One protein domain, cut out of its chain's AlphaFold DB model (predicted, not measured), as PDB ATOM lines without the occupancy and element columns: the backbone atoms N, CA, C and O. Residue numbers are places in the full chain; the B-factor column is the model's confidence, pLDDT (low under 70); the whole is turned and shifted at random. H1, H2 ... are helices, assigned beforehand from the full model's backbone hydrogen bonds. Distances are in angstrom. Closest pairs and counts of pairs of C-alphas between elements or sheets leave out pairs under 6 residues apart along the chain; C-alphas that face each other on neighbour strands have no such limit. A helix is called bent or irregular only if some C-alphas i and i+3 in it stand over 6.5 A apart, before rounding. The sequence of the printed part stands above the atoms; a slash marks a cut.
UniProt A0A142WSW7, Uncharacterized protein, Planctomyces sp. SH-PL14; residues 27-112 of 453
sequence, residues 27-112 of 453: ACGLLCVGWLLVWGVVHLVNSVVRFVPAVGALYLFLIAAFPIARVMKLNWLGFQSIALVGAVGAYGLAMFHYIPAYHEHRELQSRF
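This is residues 27 to 112 of the 453 residues of an uncharacterized protein of Planctomyces sp. SH-PL14 (UniProt A0A142WSW7). Three helices follow one another in an open zigzag, like the strokes of a Z: H1 runs one way, H2 folds back from its end, and the long H3 folds back again along H2 and runs on well past it. H2 and H3 form a helical hairpin, H1 opens away from H2 as a V that meets near the link, and the two free arms, residues 27 to 39 of H1 and residues 96 to 112, stick out. You have 86 printed residues with three named helices, in the order H1, H2, H3, and no named strand; the class is all helix. The whole is only just loose, close to extended, with a radius of gyration of the C-alphas of 17.4 A, and its C-alphas span 57 by 29 by 16 A.

Find C-alpha 27 at (52.551, 79.184, 62.289); from there H1, residues 27 to 50, runs 34.0 A to C-alpha 50 at (64.252, 95.303, 34.683). After Phe 51 comes H2, residues 52 to 71, 29.8 A long. Pass residues 72 to 75 and you reach H3, residues 76 to 111, which runs 51.4 A to C-alpha 111 at (73.974, 95.775, 10.223). Look near residue 98 for a kink of 32 degrees in H3. H3 is neither bent nor irregular, but only just: C-alphas 97 and 100 are 6.4 A apart. The same holds for H2, where C-alphas 64 and 67 are 6.4 A apart.

Start with the hairpin of H2 and H3, which touch with 12 pairs of C-alphas within 8 A. Their closest C-alphas are those of Leu 58 and Ala 87, 6.3 A apart. They run opposite ways at a shallow tilt of 17 degrees, and H3 touches H2 with residues 79 to 94 alone. Now go to H1, which is close to H2 but not clearly touching: the closest C-alphas, those of Ser 47 and Val 55, are 7.3 A apart. H1 and H2 run opposite ways at a steep tilt of 37 degrees, only just past shallow. H1 and H3 are apart. In H1 every O i to N i+4 pair is within hydrogen-bond range; in H2 13 of 16 are, and in H3 30 of 32.

The C-alphas farthest apart are those of Ala 27 and Arg 111, 58.7 A. Without the stretches that stand free, the body has 56 residues and spans 38 by 24 by 14 A. The printed part has no cut, and both links, H1 to H2 and H2 to H3, are tight. The mean pLDDT of the printed part is 75.8; look for values under 70 at residues 27 to 28, 43 to 55 and 57.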
ATOM      1  N   ALA A  27      51.149  78.805  62.471       65.81
ATOM      2  CA  ALA A  27      52.551  79.184  62.289       65.81
ATOM      3  C   ALA A  27      53.033  78.937  60.850       65.81
ATOM      4  O   ALA A  27      53.689  79.793  60.263       65.81
ATOM      5  N   CYS A  28      52.631  77.813  60.247       66.94
ATOM      6  CA  CYS A  28      52.946  77.512  58.850       66.94
ATOM      7  C   CYS A  28      52.278  78.520  57.892       66.94
ATOM      8  O   CYS A  28      52.899  78.987  56.942       66.94
ATOM      9  N   GLY A  29      51.043  78.943  58.192       71.56
ATOM     10  CA  GLY A  29      50.348  79.986  57.432       71.56
ATOM     11  C   GLY A  29      51.055  81.343  57.494       71.56
ATOM     12  O   GLY A  29      51.285  81.959  56.455       71.56
ATOM     13  N   LEU A  30      51.453  81.789  58.689       75.19
ATOM     14  CA  LEU A  30      52.161  83.061  58.870       75.19
ATOM     15  C   LEU A  30      53.553  83.054  58.224       75.19
ATOM     16  O   LEU A  30      53.940  84.051  57.618       75.19
ATOM     17  N   LEU A  31      54.272  81.930  58.285       73.94
ATOM     18  CA  LEU A  31      55.566  81.775  57.616       73.94
ATOM     19  C   LEU A  31      55.427  81.797  56.088       73.94
ATOM     20  O   LEU A  31      56.195  82.490  55.426       73.94
ATOM     21  N   CYS A  32      54.418  81.128  55.523       70.00
ATOM     22  CA  CYS A  32      54.140  81.189  54.085       70.00
ATOM     23  C   CYS A  32      53.766  82.607  53.627       70.00
ATOM     24  O   CYS A  32      54.247  83.063  52.592       70.00
ATOM     25  N   VAL A  33      52.947  83.329  54.400       73.56
ATOM     26  CA  VAL A  33      52.559  84.715  54.081       73.56
ATOM     27  C   VAL A  33      53.752  85.667  54.198       73.56
ATOM     28  O   VAL A  33      53.973  86.476  53.299       73.56
ATOM     29  N   GLY A  34      54.556  85.546  55.258       80.19
ATOM     30  CA  GLY A  34      55.778  86.334  55.431       80.19
ATOM     31  C   GLY A  34      56.790  86.082  54.311       80.19
ATOM     32  O   GLY A  34      57.350  87.030  53.763       80.19
ATOM     33  N   TRP A  35      56.959  84.822  53.899       76.50
ATOM     34  CA  TRP A  35      57.824  84.450  52.781       76.50
ATOM     35  C   TRP A  35      57.350  85.054  51.457       76.50
ATOM     36  O   TRP A  35      58.147  85.660  50.746       76.50
ATOM     37  N   LEU A  36      56.051  84.956  51.148       72.06
ATOM     38  CA  LEU A  36      55.464  85.548  49.941       72.06
ATOM     39  C   LEU A  36      55.584  87.076  49.920       72.06
ATOM     40  O   LEU A  36      55.821  87.643  48.856       72.06
ATOM     41  N   LEU A  37      55.474  87.746  51.071       73.88
ATOM     42  CA  LEU A  37      55.662  89.195  51.169       73.88
ATOM     43  C   LEU A  37      57.119  89.601  50.938       73.88
ATOM     44  O   LEU A  37      57.375  90.511  50.154       73.88
ATOM     45  N   VAL A  38      58.081  88.915  51.562       77.38
ATOM     46  CA  VAL A  38      59.511  89.226  51.394       77.38
ATOM     47  C   VAL A  38      59.957  88.955  49.958       77.38
ATOM     48  O   VAL A  38      60.557  89.828  49.332       77.38
ATOM     49  N   TRP A  39      59.613  87.793  49.395       72.56
ATOM     50  CA  TRP A  39      59.918  87.490  47.995       72.56
ATOM     51  C   TRP A  39      59.157  88.403  47.034       72.56
ATOM     52  O   TRP A  39      59.721  88.816  46.028       72.56
ATOM     53  N   GLY A  40      57.918  88.773  47.361       70.25
ATOM     54  CA  GLY A  40      57.131  89.750  46.614       70.25
ATOM     55  C   GLY A  40      57.811  91.116  46.560       70.25
ATOM     56  O   GLY A  40      57.912  91.688  45.483       70.25
ATOM     57  N   VAL A  41      58.358  91.608  47.675       71.56
ATOM     58  CA  VAL A  41      59.107  92.876  47.730       71.56
ATOM     59  C   VAL A  41      60.444  92.768  46.996       71.56
ATOM     60  O   VAL A  41      60.779  93.662  46.225       71.56
ATOM     61  N   VAL A  42      61.191  91.672  47.158       70.12
ATOM     62  CA  VAL A  42      62.458  91.454  46.434       70.12
ATOM     63  C   VAL A  42      62.216  91.367  44.926       70.12
ATOM     64  O   VAL A  42      62.914  92.022  44.152       70.12
ATOM     65  N   HIS A  43      61.189  90.636  44.489       60.50
ATOM     66  CA  HIS A  43      60.786  90.603  43.087       60.50
ATOM     67  C   HIS A  43      60.240  91.944  42.617       60.50
ATOM     68  O   HIS A  43      60.522  92.299  41.481       60.50
ATOM     69  N   LEU A  44      59.498  92.693  43.433       57.25
ATOM     70  CA  LEU A  44      59.008  94.024  43.080       57.25
ATOM     71  C   LEU A  44      60.186  94.970  42.851       57.25
ATOM     72  O   LEU A  44      60.258  95.586  41.801       57.25
ATOM     73  N   VAL A  45      61.159  95.013  43.763       66.62
ATOM     74  CA  VAL A  45      62.362  95.847  43.636       66.62
ATOM     75  C   VAL A  45      63.212  95.414  42.435       66.62
ATOM     76  O   VAL A  45      63.638  96.257  41.651       66.62
ATOM     77  N   ASN A  46      63.398  94.110  42.213       54.66
ATOM     78  CA  ASN A  46      64.167  93.598  41.072       54.66
ATOM     79  C   ASN A  46      63.417  93.778  39.727       54.66
ATOM     80  O   ASN A  46      64.021  94.060  38.692       54.66
ATOM     81  N   SER A  47      62.083  93.695  39.740       50.06
ATOM     82  CA  SER A  47      61.220  93.902  38.565       50.06
ATOM     83  C   SER A  47      61.066  95.379  38.221       50.06
ATOM     84  O   SER A  47      61.076  95.695  37.036       50.06
ATOM     85  N   VAL A  48      61.019  96.273  39.217       52.75
ATOM     86  CA  VAL A  48      61.084  97.741  39.059       52.75
ATOM     87  C   VAL A  48      62.337  98.157  38.290       52.75
ATOM     88  O   VAL A  48      62.296  99.111  37.520       52.75
ATOM     89  N   VAL A  49      63.427  97.396  38.409       57.31
ATOM     90  CA  VAL A  49      64.684  97.705  37.724       57.31
ATOM     91  C   VAL A  49      64.775  97.088  36.318       57.31
ATOM     92  O   VAL A  49      65.531  97.612  35.501       57.31
ATOM     93  N   ARG A  50      64.045  96.003  35.980       58.50
ATOM     94  CA  ARG A  50      64.252  95.303  34.683       58.50
ATOM     95  C   ARG A  50      63.030  94.731  33.944       58.50
ATOM     96  O   ARG A  50      63.161  94.486  32.752       58.50
ATOM     97  N   PHE A  51      61.872  94.500  34.572       61.28
ATOM     98  CA  PHE A  51      60.789  93.675  33.982       61.28
ATOM     99  C   PHE A  51      59.355  94.106  34.385       61.28
ATOM    100  O   PHE A  51      58.453  93.284  34.548       61.28
ATOM    101  N   VAL A  52      59.134  95.415  34.532       59.03
ATOM    102  CA  VAL A  52      57.931  96.028  35.140       59.03
ATOM    103  C   VAL A  52      56.562  95.613  34.568       59.03
ATOM    104  O   VAL A  52      55.659  95.397  35.372       59.03
ATOM    105  N   PRO A  53      56.322  95.459  33.252       60.97
ATOM    106  CA  PRO A  53      54.938  95.316  32.793       60.97
ATOM    107  C   PRO A  53      54.378  93.904  32.994       60.97
ATOM    108  O   PRO A  53      53.246  93.744  33.433       60.97
ATOM    109  N   ALA A  54      55.163  92.869  32.686       61.88
ATOM    110  CA  ALA A  54      54.641  91.508  32.554       61.88
ATOM    111  C   ALA A  54      54.411  90.823  33.909       61.88
ATOM    112  O   ALA A  54      53.359  90.227  34.132       61.88
ATOM    113  N   VAL A  55      55.369  90.946  34.836       68.50
ATOM    114  CA  VAL A  55      55.242  90.368  36.184       68.50
ATOM    115  C   VAL A  55      54.207  91.149  36.995       68.50
ATOM    116  O   VAL A  55      53.362  90.544  37.648       68.50
ATOM    117  N   GLY A  56      54.204  92.484  36.888       70.75
ATOM    118  CA  GLY A  56      53.183  93.331  37.505       70.75
ATOM    119  C   GLY A  56      51.771  93.014  37.003       70.75
ATOM    120  O   GLY A  56      50.865  92.824  37.812       70.75
ATOM    121  N   ALA A  57      51.586  92.868  35.684       68.25
ATOM    122  CA  ALA A  57      50.299  92.489  35.099       68.25
ATOM    123  C   ALA A  57      49.841  91.090  35.538       68.25
ATOM    124  O   ALA A  57      48.662  90.909  35.833       68.25
ATOM    125  N   LEU A  58      50.758  90.122  35.647       72.00
ATOM    126  CA  LEU A  58      50.438  88.785  36.147       72.00
ATOM    127  C   LEU A  58      49.960  88.823  37.604       72.00
ATOM    128  O   LEU A  58      48.948  88.212  37.936       72.00
ATOM    129  N   TYR A  59      50.651  89.565  38.472       76.25
ATOM    130  CA  TYR A  59      50.245  89.708  39.871       76.25
ATOM    131  C   TYR A  59      48.898  90.421  40.009       76.25
ATOM    132  O   TYR A  59      48.037  89.949  40.746       76.25
ATOM    133  N   LEU A  60      48.678  91.512  39.268       76.00
ATOM    134  CA  LEU A  60      47.387  92.205  39.252       76.00
ATOM    135  C   LEU A  60      46.261  91.299  38.743       76.00
ATOM    136  O   LEU A  60      45.176  91.291  39.323       76.00
ATOM    137  N   PHE A  61      46.529  90.483  37.720       75.75
ATOM    138  CA  PHE A  61      45.584  89.489  37.221       75.75
ATOM    139  C   PHE A  61      45.242  88.442  38.287       75.75
ATOM    140  O   PHE A  61      44.066  88.174  38.513       75.75
ATOM    141  N   LEU A  62      46.234  87.892  38.994       78.06
ATOM    142  CA  LEU A  62      46.002  86.915  40.064       78.06
ATOM    143  C   LEU A  62      45.204  87.512  41.235       78.06
ATOM    144  O   LEU A  62      44.297  86.857  41.753       78.06
ATOM    145  N   ILE A  63      45.493  88.760  41.617       81.50
ATOM    146  CA  ILE A  63      44.761  89.487  42.667       81.50
ATOM    147  C   ILE A  63      43.305  89.733  42.248       81.50
ATOM    148  O   ILE A  63      42.398  89.530  43.053       81.50
ATOM    149  N   ALA A  64      43.061  90.117  40.991       77.06
ATOM    150  CA  ALA A  64      41.717  90.364  40.464       77.06
ATOM    151  C   ALA A  64      40.918  89.072  40.199       77.06
ATOM    152  O   ALA A  64      39.701  89.043  40.387       77.06
ATOM    153  N   ALA A  65      41.581  87.984  39.802       76.12
ATOM    154  CA  ALA A  65      40.942  86.703  39.508       76.12
ATOM    155  C   ALA A  65      40.449  85.981  40.772       76.12
ATOM    156  O   ALA A  65      39.464  85.243  40.724       76.12
ATOM    157  N   PHE A  66      41.102  86.205  41.916       80.75
ATOM    158  CA  PHE A  66      40.751  85.569  43.185       80.75
ATOM    159  C   PHE A  66      39.309  85.853  43.668       80.75
ATOM    160  O   PHE A  66      38.580  84.893  43.943       80.75
ATOM    161  N   PRO A  67      38.825  87.112  43.754       80.75
ATOM    162  CA  PRO A  67      37.440  87.386  44.146       80.75
ATOM    163  C   PRO A  67      36.420  86.844  43.134       80.75
ATOM    164  O   PRO A  67      35.385  86.321  43.547       80.75
ATOM    165  N   ILE A  68      36.726  86.885  41.832       77.62
ATOM    166  CA  ILE A  68      35.855  86.357  40.767       77.62
ATOM    167  C   ILE A  68      35.678  84.841  40.919       77.62
ATOM    168  O   ILE A  68      34.553  84.340  40.920       77.62
ATOM    169  N   ALA A  69      36.773  84.110  41.137       78.25
ATOM    170  CA  ALA A  69      36.733  82.665  41.347       78.25
ATOM    171  C   ALA A  69      35.895  82.279  42.575       78.25
ATOM    172  O   ALA A  69      35.171  81.279  42.550       78.25
ATOM    173  N   ARG A  70      35.936  83.109  43.628       82.19
ATOM    174  CA  ARG A  70      35.129  82.914  44.835       82.19
ATOM    175  C   ARG A  70      33.632  83.088  44.567       82.19
ATOM    176  O   ARG A  70      32.841  82.292  45.067       82.19
ATOM    177  N   VAL A  71      33.246  84.089  43.772       87.44
ATOM    178  CA  VAL A  71      31.842  84.328  43.379       87.44
ATOM    179  C   VAL A  71      31.316  83.191  42.499       87.44
ATOM    180  O   VAL A  71      30.192  82.733  42.691       87.44
ATOM    181  N   MET A  72      32.143  82.672  41.590       84.50
ATOM    182  CA  MET A  72      31.766  81.595  40.668       84.50
ATOM    183  C   MET A  72      31.763  80.189  41.295       84.50
ATOM    184  O   MET A  72      31.470  79.220  40.598       84.50
ATOM    185  N   LYS A  73      32.082  80.052  42.593       90.31
ATOM    186  CA  LYS A  73      32.233  78.758  43.294       90.31
ATOM    187  C   LYS A  73      33.169  77.786  42.561       90.31
ATOM    188  O   LYS A  73      32.954  76.573  42.574       90.31
ATOM    189  N   LEU A  74      34.207  78.316  41.918       89.12
ATOM    190  CA  LEU A  74      35.188  77.492  41.227       89.12
ATOM    191  C   LEU A  74      35.961  76.658  42.256       89.12
ATOM    192  O   LEU A  74      36.422  77.183  43.272       89.12
ATOM    193  N   ASN A  75      36.114  75.358  42.005       89.38
ATOM    194  CA  ASN A  75      37.001  74.544  42.830       89.38
ATOM    195  C   ASN A  75      38.462  74.989  42.626       89.38
ATOM    196  O   ASN A  75      38.813  75.635  41.636       89.38
ATOM    197  N   TRP A  76      39.327  74.652  43.581       80.25
ATOM    198  CA  TRP A  76      40.727  75.083  43.568       80.25
ATOM    199  C   TRP A  76      41.465  74.698  42.275       80.25
ATOM    200  O   TRP A  76      42.211  75.510  41.730       80.25
ATOM    201  N   LEU A  77      41.194  73.503  41.735       83.31
ATOM    202  CA  LEU A  77      41.729  73.073  40.439       83.31
ATOM    203  C   LEU A  77      41.283  73.991  39.292       83.31
ATOM    204  O   LEU A  77      42.108  74.380  38.472       83.31
ATOM    205  N   GLY A  78      40.007  74.381  39.242       83.19
ATOM    206  CA  GLY A  78      39.496  75.310  38.237       83.19
ATOM    207  C   GLY A  78      40.180  76.675  38.307       83.19
ATOM    208  O   GLY A  78      40.526  77.244  37.273       83.19
ATOM    209  N   PHE A  79      40.442  77.178  39.517       82.06
ATOM    210  CA  PHE A  79      41.165  78.439  39.700       82.06
ATOM    211  C   PHE A  79      42.604  78.345  39.187       82.06
ATOM    212  O   PHE A  79      43.041  79.217  38.437       82.06
ATOM    213  N   GLN A  80      43.321  77.270  39.535       79.19
ATOM    214  CA  GLN A  80      44.687  77.046  39.057       79.19
ATOM    215  C   GLN A  80      44.756  76.961  37.528       79.19
ATOM    216  O   GLN A  80      45.650  77.557  36.932       79.19
ATOM    217  N   SER A  81      43.790  76.297  36.888       83.69
ATOM    218  CA  SER A  81      43.720  76.215  35.426       83.69
ATOM    219  C   SER A  81      43.510  77.583  34.772       83.69
ATOM    220  O   SER A  81      44.230  77.921  33.835       83.69
ATOM    221  N   ILE A  82      42.584  78.409  35.276       81.44
ATOM    222  CA  ILE A  82      42.354  79.764  34.739       81.44
ATOM    223  C   ILE A  82      43.576  80.659  34.963       81.44
ATOM    224  O   ILE A  82      43.986  81.380  34.055       81.44
ATOM    225  N   ALA A  83      44.184  80.595  36.149       78.44
ATOM    226  CA  ALA A  83      45.395  81.341  36.468       78.44
ATOM    227  C   ALA A  83      46.555  80.966  35.533       78.44
ATOM    228  O   ALA A  83      47.237  81.850  35.019       78.44
ATOM    229  N   LEU A  84      46.743  79.670  35.264       82.25
ATOM    230  CA  LEU A  84      47.771  79.176  34.352       82.25
ATOM    231  C   LEU A  84      47.522  79.636  32.912       82.25
ATOM    232  O   LEU A  84      48.436  80.151  32.275       82.25
ATOM    233  N   VAL A  85      46.289  79.503  32.408       85.62
ATOM    234  CA  VAL A  85      45.924  79.968  31.058       85.62
ATOM    235  C   VAL A  85      46.126  81.478  30.929       85.62
ATOM    236  O   VAL A  85      46.708  81.935  29.947       85.62
ATOM    237  N   GLY A  86      45.724  82.255  31.939       80.00
ATOM    238  CA  GLY A  86      45.953  83.699  31.983       80.00
ATOM    239  C   GLY A  86      47.439  84.062  31.993       80.00
ATOM    240  O   GLY A  86      47.857  84.955  31.260       80.00
ATOM    241  N   ALA A  87      48.258  83.329  32.753       79.25
ATOM    242  CA  ALA A  87      49.703  83.530  32.794       79.25
ATOM    243  C   ALA A  87      50.376  83.231  31.449       79.25
ATOM    244  O   ALA A  87      51.180  84.031  30.970       79.25
ATOM    245  N   VAL A  88      50.014  82.111  30.816       85.31
ATOM    246  CA  VAL A  88      50.508  81.734  29.486       85.31
ATOM    247  C   VAL A  88      50.081  82.767  28.441       85.31
ATOM    248  O   VAL A  88      50.907  83.184  27.634       85.31
ATOM    249  N   GLY A  89      48.832  83.240  28.491       84.94
ATOM    250  CA  GLY A  89      48.331  84.290  27.603       84.94
ATOM    251  C   GLY A  89      49.067  85.622  27.777       84.94
ATOM    252  O   GLY A  89      49.506  86.216  26.793       84.94
ATOM    253  N   ALA A  90      49.275  86.066  29.020       77.69
ATOM    254  CA  ALA A  90      50.008  87.295  29.321       77.69
ATOM    255  C   ALA A  90      51.477  87.215  28.877       77.69
ATOM    256  O   ALA A  90      52.001  88.161  28.287       77.69
ATOM    257  N   TYR A  91      52.132  86.071  29.104       80.00
ATOM    258  CA  TYR A  91      53.490  85.825  28.624       80.00
ATOM    259  C   TYR A  91      53.555  85.804  27.093       80.00
ATOM    260  O   TYR A  91      54.437  86.431  26.512       80.00
ATOM    261  N   GLY A  92      52.595  85.148  26.434       85.31
ATOM    262  CA  GLY A  92      52.474  85.134  24.977       85.31
ATOM    263  C   GLY A  92      52.328  86.538  24.389       85.31
ATOM    264  O   GLY A  92      53.037  86.875  23.444       85.31
ATOM    265  N   LEU A  93      51.490  87.390  24.989       81.12
ATOM    266  CA  LEU A  93      51.313  88.785  24.570       81.12
ATOM    267  C   LEU A  93      52.582  89.623  24.800       81.12
ATOM    268  O   LEU A  93      52.990  90.392  23.929       81.12
ATOM    269  N   ALA A  94      53.239  89.454  25.952       78.06
ATOM    270  CA  ALA A  94      54.499  90.130  26.248       78.06
ATOM    271  C   ALA A  94      55.595  89.731  25.247       78.06
ATOM    272  O   ALA A  94      56.278  90.602  24.711       78.06
ATOM    273  N   MET A  95      55.718  88.434  24.944       82.50
ATOM    274  CA  MET A  95      56.629  87.921  23.923       82.50
ATOM    275  C   MET A  95      56.271  88.454  22.537       82.50
ATOM    276  O   MET A  95      57.161  88.918  21.839       82.50
ATOM    277  N   PHE A  96      54.995  88.480  22.152       85.31
ATOM    278  CA  PHE A  96      54.560  89.036  20.868       85.31
ATOM    279  C   PHE A  96      54.964  90.510  20.701       85.31
ATOM    280  O   PHE A  96      55.363  90.920  19.615       85.31
ATOM    281  N   HIS A  97      54.948  91.301  21.779       78.31
ATOM    282  CA  HIS A  97      55.446  92.679  21.754       78.31
ATOM    283  C   HIS A  97      56.977  92.793  21.781       78.31
ATOM    284  O   HIS A  97      57.527  93.721  21.186       78.31
ATOM    285  N   TYR A  98      57.671  91.880  22.466       80.69
ATOM    286  CA  TYR A  98      59.130  91.914  22.596       80.69
ATOM    287  C   TYR A  98      59.868  91.311  21.402       80.69
ATOM    288  O   TYR A  98      60.957  91.772  21.075       80.69
ATOM    289  N   ILE A  99      59.294  90.302  20.747       84.06
ATOM    290  CA  ILE A  99      59.903  89.581  19.626       84.06
ATOM    291  C   ILE A  99      60.270  90.542  18.481       84.06
ATOM    292  O   ILE A  99      61.430  90.508  18.071       84.06
ATOM    293  N   PRO A 100      59.390  91.451  18.006       84.31
ATOM    294  CA  PRO A 100      59.750  92.413  16.965       84.31
ATOM    295  C   PRO A 100      60.904  93.326  17.381       84.31
ATOM    296  O   PRO A 100      61.860  93.470  16.629       84.31
ATOM    297  N   ALA A 101      60.873  93.867  18.604       75.50
ATOM    298  CA  ALA A 101      61.942  94.728  19.115       75.50
ATOM    299  C   ALA A 101      63.271  93.970  19.288       75.50
ATOM    300  O   ALA A 101      64.345  94.528  19.076       75.50
ATOM    301  N   TYR A 102      63.213  92.689  19.663       82.69
ATOM    302  CA  TYR A 102      64.380  91.820  19.742       82.69
ATOM    303  C   TYR A 102      64.954  91.511  18.354       82.69
ATOM    304  O   TYR A 102      66.170  91.585  18.180       82.69
ATOM    305  N   HIS A 103      64.105  91.205  17.366       86.75
ATOM    306  CA  HIS A 103      64.529  90.999  15.981       86.75
ATOM    307  C   HIS A 103      65.129  92.266  15.383       86.75
ATOM    308  O   HIS A 103      66.225  92.189  14.842       86.75
ATOM    309  N   GLU A 104      64.480  93.417  15.564       79.56
ATOM    310  CA  GLU A 104      65.001  94.725  15.170       79.56
ATOM    311  C   GLU A 104      66.363  94.970  15.832       79.56
ATOM    312  O   GLU A 104      67.348  95.242  15.155       79.56
ATOM    313  N   HIS A 105      66.489  94.751  17.145       74.25
ATOM    314  CA  HIS A 105      67.775  94.896  17.826       74.25
ATOM    315  C   HIS A 105      68.855  93.955  17.273       74.25
ATOM    316  O   HIS A 105      70.010  94.361  17.133       74.25
ATOM    317  N   ARG A 106      68.505  92.706  16.944       82.38
ATOM    318  CA  ARG A 106      69.439  91.745  16.346       82.38
ATOM    319  C   ARG A 106      69.845  92.133  14.932       82.38
ATOM    320  O   ARG A 106      71.023  92.041  14.605       82.38
ATOM    321  N   GLU A 107      68.895  92.581  14.123       84.06
ATOM    322  CA  GLU A 107      69.146  93.062  12.772       84.06
ATOM    323  C   GLU A 107      70.085  94.270  12.799       84.06
ATOM    324  O   GLU A 107      71.048  94.336  12.034       84.06
ATOM    325  N   LEU A 108      69.895  95.178  13.753       73.50
ATOM    326  CA  LEU A 108      70.788  96.313  13.960       73.50
ATOM    327  C   LEU A 108      72.177  95.892  14.409       73.50
ATOM    328  O   LEU A 108      73.160  96.424  13.905       73.50
ATOM    329  N   GLN A 109      72.283  94.916  15.309       76.56
ATOM    330  CA  GLN A 109      73.582  94.356  15.675       76.56
ATOM    331  C   GLN A 109      74.277  93.678  14.485       76.56
ATOM    332  O   GLN A 109      75.503  93.711  14.421       76.56
ATOM    333  N   SER A 110      73.528  93.091  13.541       81.31
ATOM    334  CA  SER A 110      74.113  92.529  12.318       81.31
ATOM    335  C   SER A 110      74.490  93.587  11.281       81.31
ATOM    336  O   SER A 110      75.513  93.437  10.624       81.31
ATOM    337  N   ARG A 111      73.700  94.662  11.146       78.19
ATOM    338  CA  ARG A 111      73.974  95.775  10.223       78.19
ATOM    339  C   ARG A 111      75.120  96.661  10.722       78.19
ATOM    340  O   ARG A 111      75.883  97.180   9.916       78.19
ATOM    341  N   PHE A 112      75.262  96.796  12.041       77.94
ATOM    342  CA  PHE A 112      76.292  97.597  12.706       77.94
ATOM    343  C   PHE A 112      77.082  96.726  13.692       77.94
ATOM    344  O   PHE A 112      76.910  96.852  14.913       77.94
TER     345      PHE A 112